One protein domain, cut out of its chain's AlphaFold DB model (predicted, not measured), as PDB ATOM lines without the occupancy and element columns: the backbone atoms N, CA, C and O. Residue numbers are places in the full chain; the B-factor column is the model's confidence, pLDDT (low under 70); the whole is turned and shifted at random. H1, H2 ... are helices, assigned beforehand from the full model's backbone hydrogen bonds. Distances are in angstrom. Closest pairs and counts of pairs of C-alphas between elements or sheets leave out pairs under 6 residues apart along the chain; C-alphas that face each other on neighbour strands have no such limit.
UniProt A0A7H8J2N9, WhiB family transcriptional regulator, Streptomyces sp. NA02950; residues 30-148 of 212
ATOM      1  N   ALA A  30     -66.060 -20.120  33.934       87.19
ATOM      2  CA  ALA A  30     -65.175 -20.888  34.801       87.19
ATOM      3  C   ALA A  30     -64.980 -22.317  34.275       87.19
ATOM      4  O   ALA A  30     -63.866 -22.828  34.350       87.19
ATOM      5  N   ASP A  31     -66.026 -22.923  33.703       89.31
ATOM      6  CA  ASP A  31     -66.015 -24.316  33.239       89.31
ATOM      7  C   ASP A  31     -64.967 -24.567  32.140       89.31
ATOM      8  O   ASP A  31     -64.381 -25.650  32.081       89.31
ATOM      9  N   ASP A  32     -64.631 -23.544  31.345       90.25
ATOM     10  CA  ASP A  32     -63.606 -23.613  30.293       90.25
ATOM     11  C   ASP A  32     -62.215 -23.985  30.850       90.25
ATOM     12  O   ASP A  32     -61.367 -24.518  30.134       90.25
ATOM     13  N   PHE A  33     -61.964 -23.721  32.138       90.88
ATOM     14  CA  PHE A  33     -60.697 -24.031  32.809       90.88
ATOM     15  C   PHE A  33     -60.656 -25.448  33.389       90.88
ATOM     16  O   PHE A  33     -59.581 -25.895  33.793       90.88
ATOM     17  N   PHE A  34     -61.790 -26.150  33.417       90.94
ATOM     18  CA  PHE A  34     -61.932 -27.519  33.919       90.94
ATOM     19  C   PHE A  34     -62.226 -28.525  32.801       90.94
ATOM     20  O   PHE A  34     -62.139 -29.731  33.029       90.94
ATOM     21  N   GLU A  35     -62.533 -28.053  31.590       90.69
ATOM     22  CA  GLU A  35     -62.790 -28.913  30.440       90.69
ATOM     23  C   GLU A  35     -61.564 -29.809  30.140       90.69
ATOM     24  O   GLU A  35     -60.435 -29.322  29.974       90.69
ATOM     25  N   PRO A  36     -61.751 -31.141  30.083       88.94
ATOM     26  CA  PRO A  36     -60.655 -32.065  29.873       88.94
ATOM     27  C   PRO A  36     -60.160 -32.036  28.424       88.94
ATOM     28  O   PRO A  36     -60.897 -31.808  27.468       88.94
ATOM     29  N   GLY A  37     -58.889 -32.390  28.259       90.62
ATOM     30  CA  GLY A  37     -58.293 -32.668  26.958       90.62
ATOM     31  C   GLY A  37     -57.412 -31.541  26.405       90.62
ATOM     32  O   GLY A  37     -57.512 -30.384  26.817       90.62
ATOM     33  N   PRO A  38     -56.516 -31.865  25.452       91.12
ATOM     34  CA  PRO A  38     -55.421 -30.968  25.083       91.12
ATOM     35  C   PRO A  38     -55.876 -29.649  24.455       91.12
ATOM     36  O   PRO A  38     -55.258 -28.616  24.692       91.12
ATOM     37  N   ALA A  39     -56.949 -29.672  23.656       94.06
ATOM     38  CA  ALA A  39     -57.456 -28.478  22.985       94.06
ATOM     39  C   ALA A  39     -58.065 -27.480  23.981       94.06
ATOM     40  O   ALA A  39     -57.758 -26.293  23.918       94.06
ATOM     41  N   ALA A  40     -58.873 -27.961  24.927       93.81
ATOM     42  CA  ALA A  40     -59.454 -27.132  25.979       93.81
ATOM     43  C   ALA A  40     -58.380 -26.545  26.899       93.81
ATOM     44  O   ALA A  40     -58.319 -25.335  27.111       93.81
ATOM     45  N   GLN A  41     -57.437 -27.386  27.332       93.62
ATOM     46  CA  GLN A  41     -56.293 -26.945  28.128       93.62
ATOM     47  C   GLN A  41     -55.421 -25.922  27.389       93.62
ATOM     48  O   GLN A  41     -54.882 -25.020  28.025       93.62
ATOM     49  N   ALA A  42     -55.272 -26.030  26.064       94.81
ATOM     50  CA  ALA A  42     -54.565 -25.029  25.269       94.81
ATOM     51  C   ALA A  42     -55.298 -23.677  25.279       94.81
ATOM     52  O   ALA A  42     -54.663 -22.663  25.564       94.81
ATOM     53  N   ARG A  43     -56.625 -23.665  25.077       95.56
ATOM     54  CA  ARG A  43     -57.447 -22.440  25.145       95.56
ATOM     55  C   ARG A  43     -57.361 -21.764  26.518       95.56
ATOM     56  O   ARG A  43     -57.073 -20.573  26.607       95.56
ATOM     57  N   ALA A  44     -57.535 -22.525  27.600       95.38
ATOM     58  CA  ALA A  44     -57.423 -21.999  28.965       95.38
ATOM     59  C   ALA A  44     -56.027 -21.407  29.240       95.38
ATOM     60  O   ALA A  44     -55.874 -20.360  29.884       95.38
ATOM     61  N   ARG A  45     -54.986 -22.057  28.709       96.12
ATOM     62  CA  ARG A  45     -53.600 -21.609  28.837       96.12
ATOM     63  C   ARG A  45     -53.326 -20.316  28.080       96.12
ATOM     64  O   ARG A  45     -52.589 -19.485  28.602       96.12
ATOM     65  N   GLU A  46     -53.919 -20.116  26.906       96.12
ATOM     66  CA  GLU A  46     -53.805 -18.864  26.143       96.12
ATOM     67  C   GLU A  46     -54.337 -17.666  26.939       96.12
ATOM     68  O   GLU A  46     -53.673 -16.631  26.997       96.12
ATOM     69  N   ILE A  47     -55.461 -17.831  27.648       96.19
ATOM     70  CA  ILE A  47     -55.998 -16.798  28.552       96.19
ATOM     71  C   ILE A  47     -55.019 -16.529  29.702       96.19
ATOM     72  O   ILE A  47     -54.728 -15.385  30.049       96.19
ATOM     73  N   CYS A  48     -54.458 -17.584  30.296       95.50
ATOM     74  CA  CYS A  48     -53.456 -17.431  31.349       95.50
ATOM     75  C   CYS A  48     -52.170 -16.759  30.845       95.50
ATOM     76  O   CYS A  48     -51.533 -16.020  31.596       95.50
ATOM     77  N   LEU A  49     -51.781 -16.975  29.586       94.94
ATOM     78  CA  LEU A  49     -50.560 -16.421  28.999       94.94
ATOM     79  C   LEU A  49     -50.617 -14.889  28.845       94.94
ATOM     80  O   LEU A  49     -49.576 -14.232  28.896       94.94
ATOM     81  N   THR A  50     -51.810 -14.309  28.730       94.12
ATOM     82  CA  THR A  50     -52.017 -12.850  28.674       94.12
ATOM     83  C   THR A  50     -52.376 -12.237  30.033       94.12
ATOM     84  O   THR A  50     -52.462 -11.017  30.160       94.12
ATOM     85  N   CYS A  51     -52.563 -13.064  31.067       95.56
ATOM     86  CA  CYS A  51     -53.028 -12.630  32.379       95.56
ATOM     87  C   CYS A  51     -51.922 -11.910  33.183       95.56
ATOM     88  O   CYS A  51     -50.901 -12.532  33.487       95.56
ATOM     89  N   PRO A  52     -52.130 -10.651  33.625       94.44
ATOM     90  CA  PRO A  52     -51.110  -9.859  34.331       94.44
ATOM     91  C   PRO A  52     -50.851 -10.320  35.771       94.44
ATOM     92  O   PRO A  52     -49.951  -9.823  36.438       94.44
ATOM     93  N   VAL A  53     -51.667 -11.239  36.285       94.50
ATOM     94  CA  VAL A  53     -51.572 -11.770  37.652       94.50
ATOM     95  C   VAL A  53     -51.244 -13.260  37.657       94.50
ATOM     96  O   VAL A  53     -51.482 -13.935  38.653       94.50
ATOM     97  N   ARG A  54     -50.711 -13.797  36.550       93.88
ATOM     98  CA  ARG A  54     -50.379 -15.221  36.407       93.88
ATOM     99  C   ARG A  54     -49.429 -15.714  37.501       93.88
ATOM    100  O   ARG A  54     -49.716 -16.749  38.097       93.88
ATOM    101  N   VAL A  55     -48.362 -14.965  37.797       93.31
ATOM    102  CA  VAL A  55     -47.418 -15.284  38.887       93.31
ATOM    103  C   VAL A  55     -48.135 -15.297  40.231       93.31
ATOM    104  O   VAL A  55     -48.101 -16.305  40.924       93.31
ATOM    105  N   ALA A  56     -48.856 -14.223  40.566       90.88
ATOM    106  CA  ALA A  56     -49.601 -14.138  41.821       90.88
ATOM    107  C   ALA A  56     -50.623 -15.280  41.966       90.88
ATOM    108  O   ALA A  56     -50.729 -15.878  43.032       90.88
ATOM    109  N   CYS A  57     -51.317 -15.628  40.880       90.50
ATOM    110  CA  CYS A  57     -52.266 -16.735  40.824       90.50
ATOM    111  C   CYS A  57     -51.604 -18.084  41.097       90.50
ATOM    112  O   CYS A  57     -52.113 -18.857  41.912       90.50
ATOM    113  N   LEU A  58     -50.475 -18.361  40.437       89.62
ATOM    114  CA  LEU A  58     -49.756 -19.613  40.629       89.62
ATOM    115  C   LEU A  58     -49.162 -19.697  42.038       89.62
ATOM    116  O   LEU A  58     -49.311 -20.731  42.674       89.62
ATOM    117  N   THR A  59     -48.561 -18.619  42.549       85.69
ATOM    118  CA  THR A  59     -47.976 -18.570  43.898       85.69
ATOM    119  C   THR A  59     -49.025 -18.778  44.984       85.69
ATOM    120  O   THR A  59     -48.848 -19.640  45.837       85.69
ATOM    121  N   ASP A  60     -50.130 -18.031  44.943       78.38
ATOM    122  CA  ASP A  60     -51.181 -18.072  45.970       78.38
ATOM    123  C   ASP A  60     -51.849 -19.455  46.030       78.38
ATOM    124  O   ASP A  60     -52.026 -20.040  47.100       78.38
ATOM    125  N   ARG A  61     -52.149 -20.045  44.864       69.62
ATOM    126  CA  ARG A  61     -52.779 -21.370  44.787       69.62
ATOM    127  C   ARG A  61     -51.804 -22.526  45.006       69.62
ATOM    128  O   ARG A  61     -52.227 -23.544  45.545       69.62
ATOM    129  N   ALA A  62     -50.527 -22.385  44.646       62.41
ATOM    130  CA  ALA A  62     -49.505 -23.387  44.959       62.41
ATOM    131  C   ALA A  62     -49.132 -23.388  46.453       62.41
ATOM    132  O   ALA A  62     -48.902 -24.454  47.021       62.41
ATOM    133  N   ALA A  63     -49.111 -22.217  47.104       52.69
ATOM    134  CA  ALA A  63     -48.796 -22.076  48.526       52.69
ATOM    135  C   ALA A  63     -49.942 -22.520  49.451       52.69
ATOM    136  O   ALA A  63     -49.687 -22.987  50.559       52.69
ATOM    137  N   GLY A  64     -51.199 -22.426  49.001       50.88
ATOM    138  CA  GLY A  64     -52.387 -22.735  49.804       50.88
ATOM    139  C   GLY A  64     -52.586 -24.204  50.203       50.88
ATOM    140  O   GLY A  64     -53.603 -24.520  50.810       50.88
ATOM    141  N   GLY A  65     -51.672 -25.121  49.858       46.50
ATOM    142  CA  GLY A  65     -51.774 -26.537  50.242       46.50
ATOM    143  C   GLY A  65     -52.933 -27.300  49.587       46.50
ATOM    144  O   GLY A  65     -53.183 -28.454  49.928       46.50
ATOM    145  N   ILE A  66     -53.619 -26.693  48.616       40.12
ATOM    146  CA  ILE A  66     -54.736 -27.301  47.891       40.12
ATOM    147  C   ILE A  66     -54.148 -28.070  46.711       40.12
ATOM    148  O   ILE A  66     -54.170 -27.626  45.565       40.12
ATOM    149  N   ALA A  67     -53.574 -29.228  47.012       41.62
ATOM    150  CA  ALA A  67     -53.010 -30.149  46.033       41.62
ATOM    151  C   ALA A  67     -54.032 -30.665  44.990       41.62
ATOM    152  O   ALA A  67     -53.644 -31.419  44.105       41.62
ATOM    153  N   GLU A  68     -55.305 -30.255  45.043       52.44
ATOM    154  CA  GLU A  68     -56.390 -30.839  44.245       52.44
ATOM    155  C   GLU A  68     -57.452 -29.806  43.828       52.44
ATOM    156  O   GLU A  68     -58.648 -30.018  43.996       52.44
ATOM    157  N   THR A  69     -57.064 -28.651  43.283       61.91
ATOM    158  CA  THR A  69     -58.010 -27.971  42.383       61.91
ATOM    159  C   THR A  69     -57.868 -28.606  41.017       61.91
ATOM    160  O   THR A  69     -56.787 -28.533  40.436       61.91
ATOM    161  N   GLU A  70     -58.927 -29.225  40.512       76.44
ATOM    162  CA  GLU A  70     -59.017 -29.648  39.117       76.44
ATOM    163  C   GLU A  70     -58.778 -28.442  38.182       76.44
ATOM    164  O   GLU A  70     -58.872 -27.279  38.586       76.44
ATOM    165  N   GLY A  71     -58.414 -28.704  36.928       87.56
ATOM    166  CA  GLY A  71     -58.320 -27.658  35.908       87.56
ATOM    167  C   GLY A  71     -57.039 -26.808  35.908       87.56
ATOM    168  O   GLY A  71     -55.999 -27.149  36.492       87.56
ATOM    169  N   MET A  72     -57.097 -25.704  35.162       91.81
ATOM    170  CA  MET A  72     -55.978 -24.808  34.870       91.81
ATOM    171  C   MET A  72     -55.849 -23.690  35.916       91.81
ATOM    172  O   MET A  72     -56.775 -22.922  36.152       91.81
ATOM    173  N   VAL A  73     -54.657 -23.549  36.497       91.12
ATOM    174  CA  VAL A  73     -54.337 -22.539  37.515       91.12
ATOM    175  C   VAL A  73     -53.009 -21.887  37.168       91.12
ATOM    176  O   VAL A  73     -52.015 -22.585  36.972       91.12
ATOM    177  N   GLY A  74     -52.978 -20.557  37.062       92.44
ATOM    178  CA  GLY A  74     -51.750 -19.823  36.730       92.44
ATOM    179  C   GLY A  74     -51.094 -20.284  35.421       92.44
ATOM    180  O   GLY A  74     -49.876 -20.222  35.282       92.44
ATOM    181  N   GLY A  75     -51.885 -20.801  34.474       94.38
ATOM    182  CA  GLY A  75     -51.405 -21.358  33.207       94.38
ATOM    183  C   GLY A  75     -50.774 -22.750  33.295       94.38
ATOM    184  O   GLY A  75     -50.163 -23.177  32.315       94.38
ATOM    185  N   LEU A  76     -50.892 -23.440  34.433       94.25
ATOM    186  CA  LEU A  76     -50.462 -24.825  34.626       94.25
ATOM    187  C   LEU A  76     -51.671 -25.729  34.836       94.25
ATOM    188  O   LEU A  76     -52.633 -25.337  35.495       94.25
ATOM    189  N   ASP A  77     -51.611 -26.946  34.304       92.12
ATOM    190  CA  ASP A  77     -52.585 -27.998  34.607       92.12
ATOM    191  C   ASP A  77     -52.211 -28.752  35.892       92.12
ATOM    192  O   ASP A  77     -51.179 -28.509  36.520       92.12
ATOM    193  N   GLU A  78     -53.088 -29.657  36.305       89.50
ATOM    194  CA  GLU A  78     -52.945 -30.449  37.524       89.50
ATOM    195  C   GLU A  78     -51.655 -31.285  37.546       89.50
ATOM    196  O   GLU A  78     -50.932 -31.290  38.543       89.50
ATOM    197  N   ALA A  79     -51.311 -31.928  36.425       89.81
ATOM    198  CA  ALA A  79     -50.108 -32.744  36.320       89.81
ATOM    199  C   ALA A  79     -48.837 -31.886  36.430       89.81
ATOM    200  O   ALA A  79     -47.895 -32.251  37.131       89.81
ATOM    201  N   GLN A  80     -48.817 -30.715  35.792       93.81
ATOM    202  CA  GLN A  80     -47.709 -29.761  35.884       93.81
ATOM    203  C   GLN A  80     -47.547 -29.205  37.305       93.81
ATOM    204  O   GLN A  80     -46.424 -29.061  37.789       93.81
ATOM    205  N   ARG A  81     -48.651 -28.938  38.013       92.56
ATOM    206  CA  ARG A  81     -48.601 -28.509  39.421       92.56
ATOM    207  C   ARG A  81     -48.093 -29.612  40.350       92.56
ATOM    208  O   ARG A  81     -47.301 -29.312  41.241       92.56
ATOM    209  N   ARG A  82     -48.464 -30.878  40.123       90.75
ATOM    210  CA  ARG A  82     -47.894 -32.013  40.871       90.75
ATOM    211  C   ARG A  82     -46.380 -32.091  40.731       90.75
ATOM    212  O   ARG A  82     -45.693 -32.275  41.729       90.75
ATOM    213  N   VAL A  83     -45.843 -31.839  39.537       93.50
ATOM    214  CA  VAL A  83     -44.388 -31.760  39.348       93.50
ATOM    215  C   VAL A  83     -43.753 -30.698  40.243       93.50
ATOM    216  O   VAL A  83     -42.729 -30.985  40.855       93.50
ATOM    217  N   LEU A  84     -44.336 -29.496  40.343       92.88
ATOM    218  CA  LEU A  84     -43.808 -28.449  41.229       92.88
ATOM    219  C   LEU A  84     -43.813 -28.898  42.693       92.88
ATOM    220  O   LEU A  84     -42.859 -28.633  43.421       92.88
ATOM    221  N   LYS A  85     -44.852 -29.629  43.110       90.44
ATOM    222  CA  LYS A  85     -44.928 -30.170  44.466       90.44
ATOM    223  C   LYS A  85     -43.855 -31.223  44.734       90.44
ATOM    224  O   LYS A  85     -43.247 -31.218  45.799       90.44
ATOM    225  N   VAL A  86     -43.599 -32.102  43.769       92.75
ATOM    226  CA  VAL A  86     -42.540 -33.111  43.878       92.75
ATOM    227  C   VAL A  86     -41.150 -32.464  43.843       92.75
ATOM    228  O   VAL A  86     -40.272 -32.876  44.594       92.75
ATOM    229  N   ALA A  87     -40.954 -31.420  43.033       93.44
ATOM    230  CA  ALA A  87     -39.715 -30.642  42.991       93.44
ATOM    231  C   ALA A  87     -39.393 -30.007  44.360       93.44
ATOM    232  O   ALA A  87     -38.245 -30.029  44.807       93.44
ATOM    233  N   GLU A  88     -40.417 -29.537  45.079       91.94
ATOM    234  CA  GLU A  88     -40.254 -28.969  46.421       91.94
ATOM    235  C   GLU A  88     -39.648 -29.974  47.421       91.94
ATOM    236  O   GLU A  88     -38.847 -29.574  48.268       91.94
ATOM    237  N   LEU A  89     -39.936 -31.280  47.292       91.56
ATOM    238  CA  LEU A  89     -39.374 -32.332  48.161       91.56
ATOM    239  C   LEU A  89     -37.841 -32.411  48.096       91.56
ATOM    240  O   LEU A  89     -37.199 -32.880  49.034       91.56
ATOM    241  N   ILE A  90     -37.253 -31.976  46.983       93.94
ATOM    242  CA  ILE A  90     -35.805 -31.975  46.746       93.94
ATOM    243  C   ILE A  90     -35.220 -30.559  46.743       93.94
ATOM    244  O   ILE A  90     -34.124 -30.356  46.213       93.94
ATOM    245  N   GLY A  91     -35.952 -29.605  47.330       92.19
ATOM    246  CA  GLY A  91     -35.540 -28.215  47.518       92.19
ATOM    247  C   GLY A  91     -35.627 -27.340  46.267       92.19
ATOM    248  O   GLY A  91     -35.172 -26.201  46.298       92.19
ATOM    249  N   GLU A  92     -36.197 -27.839  45.172       92.88
ATOM    250  CA  GLU A  92     -36.334 -27.066  43.940       92.88
ATOM    251  C   GLU A  92     -37.584 -26.187  43.991       92.88
ATOM    252  O   GLU A  92     -38.688 -26.653  44.281       92.88
ATOM    253  N   ARG A  93     -37.412 -24.897  43.696       92.44
ATOM    254  CA  ARG A  93     -38.490 -23.905  43.673       92.44
ATOM    255  C   ARG A  93     -38.328 -23.025  42.438       92.44
ATOM    256  O   ARG A  93     -37.276 -22.413  42.305       92.44
ATOM    257  N   PRO A  94     -39.327 -22.954  41.541       94.69
ATOM    258  CA  PRO A  94     -39.205 -22.134  40.347       94.69
ATOM    259  C   PRO A  94     -39.216 -20.644  40.692       94.69
ATOM    260  O   PRO A  94     -40.057 -20.180  41.463       94.69
ATOM    261  N   ASP A  95     -38.335 -19.886  40.047       95.56
ATOM    262  CA  ASP A  95     -38.401 -18.430  40.003       95.56
ATOM    263  C   ASP A  95     -39.420 -18.022  38.930       95.56
ATOM    264  O   ASP A  95     -39.156 -18.044  37.724       95.56
ATOM    265  N   LEU A  96     -40.635 -17.699  39.370       94.88
ATOM    266  CA  LEU A  96     -41.737 -17.393  38.462       94.88
ATOM    267  C   LEU A  96     -41.528 -16.081  37.692       94.88
ATOM    268  O   LEU A  96     -41.968 -15.990  36.548       94.88
ATOM    269  N   GLU A  97     -40.811 -15.112  38.261       94.44
ATOM    270  CA  GLU A  97     -40.466 -13.854  37.584       94.44
ATOM    271  C   GLU A  97     -39.478 -14.115  36.441       94.44
ATOM    272  O   GLU A  97     -39.639 -13.626  35.319       94.44
ATOM    273  N   ARG A  98     -38.479 -14.977  36.667       96.31
ATOM    274  CA  ARG A  98     -37.561 -15.417  35.603       96.31
ATOM    275  C   ARG A  98     -38.263 -16.250  34.544       96.31
ATOM    276  O   ARG A  98     -37.962 -16.103  33.356       96.31
ATOM    277  N   ALA A  99     -39.213 -17.095  34.941       97.19
ATOM    278  CA  ALA A  99     -40.047 -17.806  33.985       97.19
ATOM    279  C   ALA A  99     -40.846 -16.828  33.104       97.19
ATOM    280  O   ALA A  99     -40.985 -17.081  31.909       97.19
ATOM    281  N   GLU A 100     -41.329 -15.700  33.643       95.69
ATOM    282  CA  GLU A 100     -42.002 -14.667  32.843       95.69
ATOM    283  C   GLU A 100     -41.026 -13.934  31.924       95.69
ATOM    284  O   GLU A 100     -41.325 -13.721  30.747       95.69
ATOM    285  N   GLN A 101     -39.821 -13.624  32.407       95.38
ATOM    286  CA  GLN A 101     -38.766 -13.026  31.590       95.38
ATOM    287  C   GLN A 101     -38.426 -13.891  30.361       95.38
ATOM    288  O   GLN A 101     -38.199 -13.359  29.267       95.38
ATOM    289  N   LEU A 102     -38.459 -15.223  30.505       97.06
ATOM    290  CA  LEU A 102     -38.269 -16.175  29.403       97.06
ATOM    291  C   LEU A 102     -39.360 -16.101  28.320       97.06
ATOM    292  O   LEU A 102     -39.148 -16.600  27.212       97.06
ATOM    293  N   LEU A 103     -40.506 -15.474  28.603       95.31
ATOM    294  CA  LEU A 103     -41.592 -15.269  27.640       95.31
ATOM    295  C   LEU A 103     -41.430 -14.001  26.792       95.31
ATOM    296  O   LEU A 103     -42.161 -13.841  25.809       95.31
ATOM    297  N   SER A 104     -40.476 -13.123  27.121       95.25
ATOM    298  CA  SER A 104     -40.144 -11.956  26.293       95.25
ATOM    299  C   SER A 104     -39.730 -12.370  24.867       95.25
ATOM    300  O   SER A 104     -39.244 -13.485  24.676       95.25
ATOM    301  N   PRO A 105     -39.885 -11.516  23.834       94.88
ATOM    302  CA  PRO A 105     -39.678 -11.927  22.439       94.88
ATOM    303  C   PRO A 105     -38.313 -12.574  22.147       94.88
ATOM    304  O   PRO A 105     -38.251 -13.613  21.484       94.88
ATOM    305  N   SER A 106     -37.224 -12.000  22.669       93.44
ATOM    306  CA  SER A 106     -35.860 -12.506  22.474       93.44
ATOM    307  C   SER A 106     -35.656 -13.865  23.146       93.44
ATOM    308  O   SER A 106     -35.225 -14.827  22.500       93.44
ATOM    309  N   TRP A 107     -36.028 -13.978  24.421       95.69
ATOM    310  CA  TRP A 107     -35.879 -15.221  25.172       95.69
ATOM    311  C   TRP A 107     -36.837 -16.307  24.702       95.69
ATOM    312  O   TRP A 107     -36.432 -17.462  24.598       95.69
ATOM    313  N   ARG A 108     -38.060 -15.959  24.298       94.81
ATOM    314  CA  ARG A 108     -39.031 -16.909  23.747       94.81
ATOM    315  C   ARG A 108     -38.529 -17.527  22.447       94.81
ATOM    316  O   ARG A 108     -38.662 -18.737  22.253       94.81
ATOM    317  N   TYR A 109     -37.900 -16.735  21.577       95.12
ATOM    318  CA  TYR A 109     -37.236 -17.256  20.380       95.12
ATOM    319  C   TYR A 109     -36.084 -18.205  20.738       95.12
ATOM    320  O   TYR A 109     -35.961 -19.290  20.154       95.12
ATOM    321  N   ARG A 110     -35.261 -17.837  21.730       96.25
ATOM    322  CA  ARG A 110     -34.161 -18.687  22.200       96.25
ATOM    323  C   ARG A 110     -34.669 -20.005  22.786       96.25
ATOM    324  O   ARG A 110     -34.203 -21.071  22.378       96.25
ATOM    325  N   LEU A 111     -35.672 -19.944  23.658       95.62
ATOM    326  CA  LEU A 111     -36.342 -21.087  24.274       95.62
ATOM    327  C   LEU A 111     -36.929 -22.022  23.210       95.62
ATOM    328  O   LEU A 111     -36.735 -23.236  23.273       95.62
ATOM    329  N   HIS A 112     -37.578 -21.460  22.187       95.25
ATOM    330  CA  HIS A 112     -38.094 -22.209  21.045       95.25
ATOM    331  C   HIS A 112     -36.985 -22.965  20.298       95.25
ATOM    332  O   HIS A 112     -37.135 -24.162  20.036       95.25
ATOM    333  N   LYS A 113     -35.852 -22.312  19.996       96.62
ATOM    334  CA  LYS A 113     -34.695 -22.971  19.361       96.62
ATOM    335  C   LYS A 113     -34.171 -24.132  20.201       96.62
ATOM    336  O   LYS A 113     -33.965 -25.221  19.671       96.62
ATOM    337  N   LEU A 114     -33.986 -23.910  21.498       96.31
ATOM    338  CA  LEU A 114     -33.466 -24.921  22.416       96.31
ATOM    339  C   LEU A 114     -34.405 -26.132  22.531       96.31
ATOM    340  O   LEU A 114     -33.971 -27.279  22.401       96.31
ATOM    341  N   ARG A 115     -35.710 -25.877  22.680       94.25
ATOM    342  CA  ARG A 115     -36.753 -26.909  22.687       94.25
ATOM    343  C   ARG A 115     -36.758 -27.711  21.386       94.25
ATOM    344  O   ARG A 115     -36.799 -28.940  21.414       94.25
ATOM    345  N   ASN A 116     -36.688 -27.041  20.236       93.56
ATOM    346  CA  ASN A 116     -36.695 -27.711  18.935       93.56
ATOM    347  C   ASN A 116     -35.398 -28.489  18.675       93.56
ATOM    348  O   ASN A 116     -35.453 -29.537  18.028       93.56
ATOM    349  N   GLY A 117     -34.279 -28.061  19.265       93.81
ATOM    350  CA  GLY A 117     -33.034 -28.828  19.356       93.81
ATOM    351  C   GLY A 117     -33.153 -30.112  20.188       93.81
ATOM    352  O   GLY A 117     -32.297 -30.984  20.098       93.81
ATOM    353  N   GLY A 118     -34.247 -30.283  20.940       93.19
ATOM    354  CA  GLY A 118     -34.508 -31.479  21.734       93.19
ATOM    355  C   GLY A 118     -33.766 -31.501  23.069       93.19
ATOM    356  O   GLY A 118     -33.597 -32.577  23.640       93.19
ATOM    357  N   HIS A 119     -33.314 -30.347  23.562       95.50
ATOM    358  CA  HIS A 119     -32.646 -30.255  24.855       95.50
ATOM    359  C   HIS A 119     -33.622 -30.485  26.016       95.50
ATOM    360  O   HIS A 119     -34.774 -30.053  25.977       95.50
ATOM    361  N   ALA A 120     -33.134 -31.158  27.058       94.25
ATOM    362  CA  ALA A 120     -33.794 -31.246  28.356       94.25
ATOM    363  C   ALA A 120     -33.801 -29.875  29.061       94.25
ATOM    364  O   ALA A 120     -32.829 -29.132  28.905       94.25
ATOM    365  N   PRO A 121     -34.795 -29.565  29.913       96.56
ATOM    366  CA  PRO A 121     -34.845 -28.323  30.686       96.56
ATOM    367  C   PRO A 121     -33.569 -28.026  31.480       96.56
ATOM    368  O   PRO A 121     -33.114 -26.889  31.478       96.56
ATOM    369  N   ARG A 122     -32.930 -29.047  32.070       95.19
ATOM    370  CA  ARG A 122     -31.634 -28.900  32.754       95.19
ATOM    371  C   ARG A 122     -30.544 -28.368  31.821       95.19
ATOM    372  O   ARG A 122     -29.908 -27.365  32.120       95.19
ATOM    373  N   ARG A 123     -30.400 -28.972  30.638       96.31
ATOM    374  CA  ARG A 123     -29.442 -28.509  29.622       96.31
ATOM    375  C   ARG A 123     -29.788 -27.116  29.095       96.31
ATOM    376  O   ARG A 123     -28.900 -26.336  28.773       96.31
ATOM    377  N   MET A 124     -31.074 -26.806  28.973       97.81
ATOM    378  CA  MET A 124     -31.527 -25.477  28.567       97.81
ATOM    379  C   MET A 124     -31.144 -24.426  29.611       97.81
ATOM    380  O   MET A 124     -30.614 -23.390  29.231       97.81
ATOM    381  N   ALA A 125     -31.346 -24.713  30.899       97.62
ATOM    382  CA  ALA A 125     -30.957 -23.839  32.002       97.62
ATOM    383  C   ALA A 125     -29.442 -23.576  32.031       97.62
ATOM    384  O   ALA A 125     -29.025 -22.427  32.156       97.62
ATOM    385  N   GLU A 126     -28.619 -24.611  31.812       97.50
ATOM    386  CA  GLU A 126     -27.159 -24.470  31.667       97.50
ATOM    387  C   GLU A 126     -26.782 -23.512  30.526       97.50
ATOM    388  O   GLU A 126     -25.959 -22.617  30.709       97.50
ATOM    389  N   ILE A 127     -27.398 -23.676  29.348       97.88
ATOM    390  CA  ILE A 127     -27.120 -22.830  28.178       97.88
ATOM    391  C   ILE A 127     -27.558 -21.383  28.430       97.88
ATOM    392  O   ILE A 127     -26.790 -20.465  28.167       97.88
ATOM    393  N   LEU A 128     -28.768 -21.177  28.956       97.25
ATOM    394  CA  LEU A 128     -29.313 -19.845  29.239       97.25
ATOM    395  C   LEU A 128     -28.495 -19.115  30.315       97.25
ATOM    396  O   LEU A 128     -28.229 -17.922  30.179       97.25
ATOM    397  N   THR A 129     -28.014 -19.843  31.327       96.75
ATOM    398  CA  THR A 129     -27.108 -19.297  32.347       96.75
ATOM    399  C   THR A 129     -25.772 -18.885  31.734       96.75
ATOM    400  O   THR A 129     -25.277 -17.799  32.031       96.75
ATOM    401  N   GLY A 130     -25.220 -19.686  30.816       96.81
ATOM    402  CA  GLY A 130     -24.033 -19.313  30.036       96.81
ATOM    403  C   GLY A 130     -24.243 -18.099  29.119       96.81
ATOM    404  O   GLY A 130     -23.281 -17.421  28.772       96.81
ATOM    405  N   GLU A 131     -25.491 -17.793  28.763       95.00
ATOM    406  CA  GLU A 131     -25.902 -16.605  27.998       95.00
ATOM    407  C   GLU A 131     -26.237 -15.396  28.896       95.00
ATOM    408  O   GLU A 131     -26.714 -14.374  28.404       95.00
ATOM    409  N   GLY A 132     -25.978 -15.489  30.206       93.50
ATOM    410  CA  GLY A 132     -26.145 -14.395  31.166       93.50
ATOM    411  C   GLY A 132     -27.516 -14.326  31.845       93.50
ATOM    412  O   GLY A 132     -27.772 -13.383  32.592       93.50
ATOM    413  N   LEU A 133     -28.397 -15.305  31.624       94.50
ATOM    414  CA  LEU A 133     -29.686 -15.401  32.306       94.50
ATOM    415  C   LEU A 133     -29.649 -16.530  33.340       94.50
ATOM    416  O   LEU A 133     -29.852 -17.691  32.999       94.50
ATOM    417  N   THR A 134     -29.404 -16.197  34.608       95.25
ATOM    418  CA  THR A 134     -29.409 -17.177  35.705       95.25
ATOM    419  C   THR A 134     -30.808 -17.763  35.891       95.25
ATOM    420  O   THR A 134     -31.711 -17.084  36.379       95.25
ATOM    421  N   VAL A 135     -30.978 -19.024  35.491       96.50
ATOM    422  CA  VAL A 135     -32.227 -19.790  35.609       96.50
ATOM    423  C   VAL A 135     -31.923 -21.240  35.945       96.50
ATOM    424  O   VAL A 135     -30.921 -21.790  35.493       96.50
ATOM    425  N   ASP A 136     -32.812 -21.877  36.697       96.00
ATOM    426  CA  ASP A 136     -32.744 -23.308  36.977       96.00
ATOM    427  C   ASP A 136     -33.673 -24.129  36.063       96.00
ATOM    428  O   ASP A 136     -34.468 -23.612  35.269       96.00
ATOM    429  N   ALA A 137     -33.544 -25.454  36.152       96.19
ATOM    430  CA  ALA A 137     -34.295 -26.375  35.312       96.19
ATOM    431  C   ALA A 137     -35.811 -26.280  35.548       96.19
ATOM    432  O   ALA A 137     -36.572 -26.308  34.580       96.19
ATOM    433  N   ILE A 138     -36.260 -26.162  36.804       96.50
ATOM    434  CA  ILE A 138     -37.688 -26.125  37.140       96.50
ATOM    435  C   ILE A 138     -38.343 -24.816  36.668       96.50
ATOM    436  O   ILE A 138     -39.451 -24.841  36.134       96.50
ATOM    437  N   THR A 139     -37.617 -23.700  36.712       97.75
ATOM    438  CA  THR A 139     -38.001 -22.403  36.137       97.75
ATOM    439  C   THR A 139     -38.174 -22.495  34.621       97.75
ATOM    440  O   THR A 139     -39.191 -22.066  34.071       97.75
ATOM    441  N   VAL A 140     -37.228 -23.138  33.925       98.12
ATOM    442  CA  VAL A 140     -37.346 -23.387  32.479       98.12
ATOM    443  C   VAL A 140     -38.562 -24.265  32.162       98.12
ATOM    444  O   VAL A 140     -39.237 -24.033  31.156       98.12
ATOM    445  N   ARG A 141     -38.882 -25.257  33.004       97.69
ATOM    446  CA  ARG A 141     -40.079 -26.098  32.825       97.69
ATOM    447  C   ARG A 141     -41.362 -25.287  32.923       97.69
ATOM    448  O   ARG A 141     -42.208 -25.447  32.048       97.69
ATOM    449  N   VAL A 142     -41.473 -24.384  33.900       97.62
ATOM    450  CA  VAL A 142     -42.620 -23.469  34.022       97.62
ATOM    451  C   VAL A 142     -42.787 -22.627  32.757       97.62
ATOM    452  O   VAL A 142     -43.866 -22.628  32.162       97.62
ATOM    453  N   ALA A 143     -41.712 -21.995  32.275       97.81
ATOM    454  CA  ALA A 143     -41.759 -21.205  31.044       97.81
ATOM    455  C   ALA A 143     -42.172 -22.048  29.822       97.81
ATOM    456  O   ALA A 143     -42.986 -21.615  29.004       97.81
ATOM    457  N   LEU A 144     -41.650 -23.276  29.707       97.56
ATOM    458  CA  LEU A 144     -42.033 -24.213  28.651       97.56
ATOM    459  C   LEU A 144     -43.513 -24.588  28.730       97.56
ATOM    460  O   LEU A 144     -44.171 -24.604  27.691       97.56
ATOM    461  N   TRP A 145     -44.033 -24.880  29.921       96.81
ATOM    462  CA  TRP A 145     -45.442 -25.208  30.107       96.81
ATOM    463  C   TRP A 145     -46.341 -24.042  29.736       96.81
ATOM    464  O   TRP A 145     -47.297 -24.268  29.005       96.81
ATOM    465  N   TRP A 146     -46.014 -22.807  30.126       97.06
ATOM    466  CA  TRP A 146     -46.794 -21.622  29.748       97.06
ATOM    467  C   TRP A 146     -46.929 -21.434  28.236       97.06
ATOM    468  O   TRP A 146     -47.985 -21.019  27.771       97.06
ATOM    469  N   VAL A 147     -45.918 -21.818  27.452       94.94
ATOM    470  CA  VAL A 147     -45.981 -21.782  25.977       94.94
ATOM    471  C   VAL A 147     -46.472 -23.093  25.345       94.94
ATOM    472  O   VAL A 147     -46.240 -23.327  24.156       94.94
ATOM    473  N   GLY A 148     -47.103 -23.975  26.126       92.38
ATOM    474  CA  GLY A 148     -47.675 -25.245  25.661       92.38
ATOM    475  C   GLY A 148     -46.647 -26.340  25.350       92.38
ATOM    476  O   GLY A 148     -46.963 -27.335  24.703       92.38
TER     477      GLY A 148
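Overview. This is residues 30 to 148 of the 212 residues of the protein "WhiB family transcriptional regulator" of Streptomyces sp. NA02950 (UniProt A0A7H8J2N9). Short, mostly crossed helices cluster round H7, which lies in the middle with H4 and H6 packed on it. H6 meets the first residues of H7 near its own first residues, making a corner, and H1 stands near the other end of H7, while H2 and H3 lie towards H1's end of the whole and H5 lies towards H6's. The printed part has 119 residues with seven named helices, H1 to H7 in chain order, and no named strand; its class is all helix. It is compact, with a radius of gyration of the C-alphas of 14.0 A, and spans 41 by 30 by 25 A.

Along the chain. Find C-alpha 38 at (-55.421, -30.968, 25.083); from there H1, the longest helix, runs 18.8 A through residues 38 to 50. H2 is residues 54 to 63, H3 78 to 88 and 15.6 A long, and H4 96 to 101. H5, residues 105 to 116, is 16.4 A long, H6 is residues 121 to 130, and H7, residues 137 to 146, ends with C-alpha 146 at (-46.794, -21.622, 29.748).

Arrangement. Start from H1, close but not clearly touching H7: the closest C-alphas, of Leu 49 and Trp 146, are 6.5 A apart. H7 is the hub. It touches H6, closest at C-alphas 122 and 137, 4.5 A, and H4, closest at 99 and 143, 4.8 A. H3 only just touches H7, with 3 pairs of C-alphas within 8 A, closest at 87 and 138, 7.7 A, at a shallow tilt of 15 degrees, opposite ways. H5 only just touches H6, with residues 111 to 115 alone and 3 pairs within 8 A, closest at C-alphas 114 and 124, 6.5 A. H2 is close but not clearly touching H4, closest at C-alphas 55 and 96, 6.1 A. In all seven helices every O i to N i+4 pair is within hydrogen-bond range.

Size, cuts and confidence. The C-alphas of Asp 31 and Gly 130, the two farthest apart, are 42.4 A apart. The printed part has no cut. The link from H2 to H3 is long, 14 residues. Look for low confidence at residues 61 to 69, where the pLDDT is under 70.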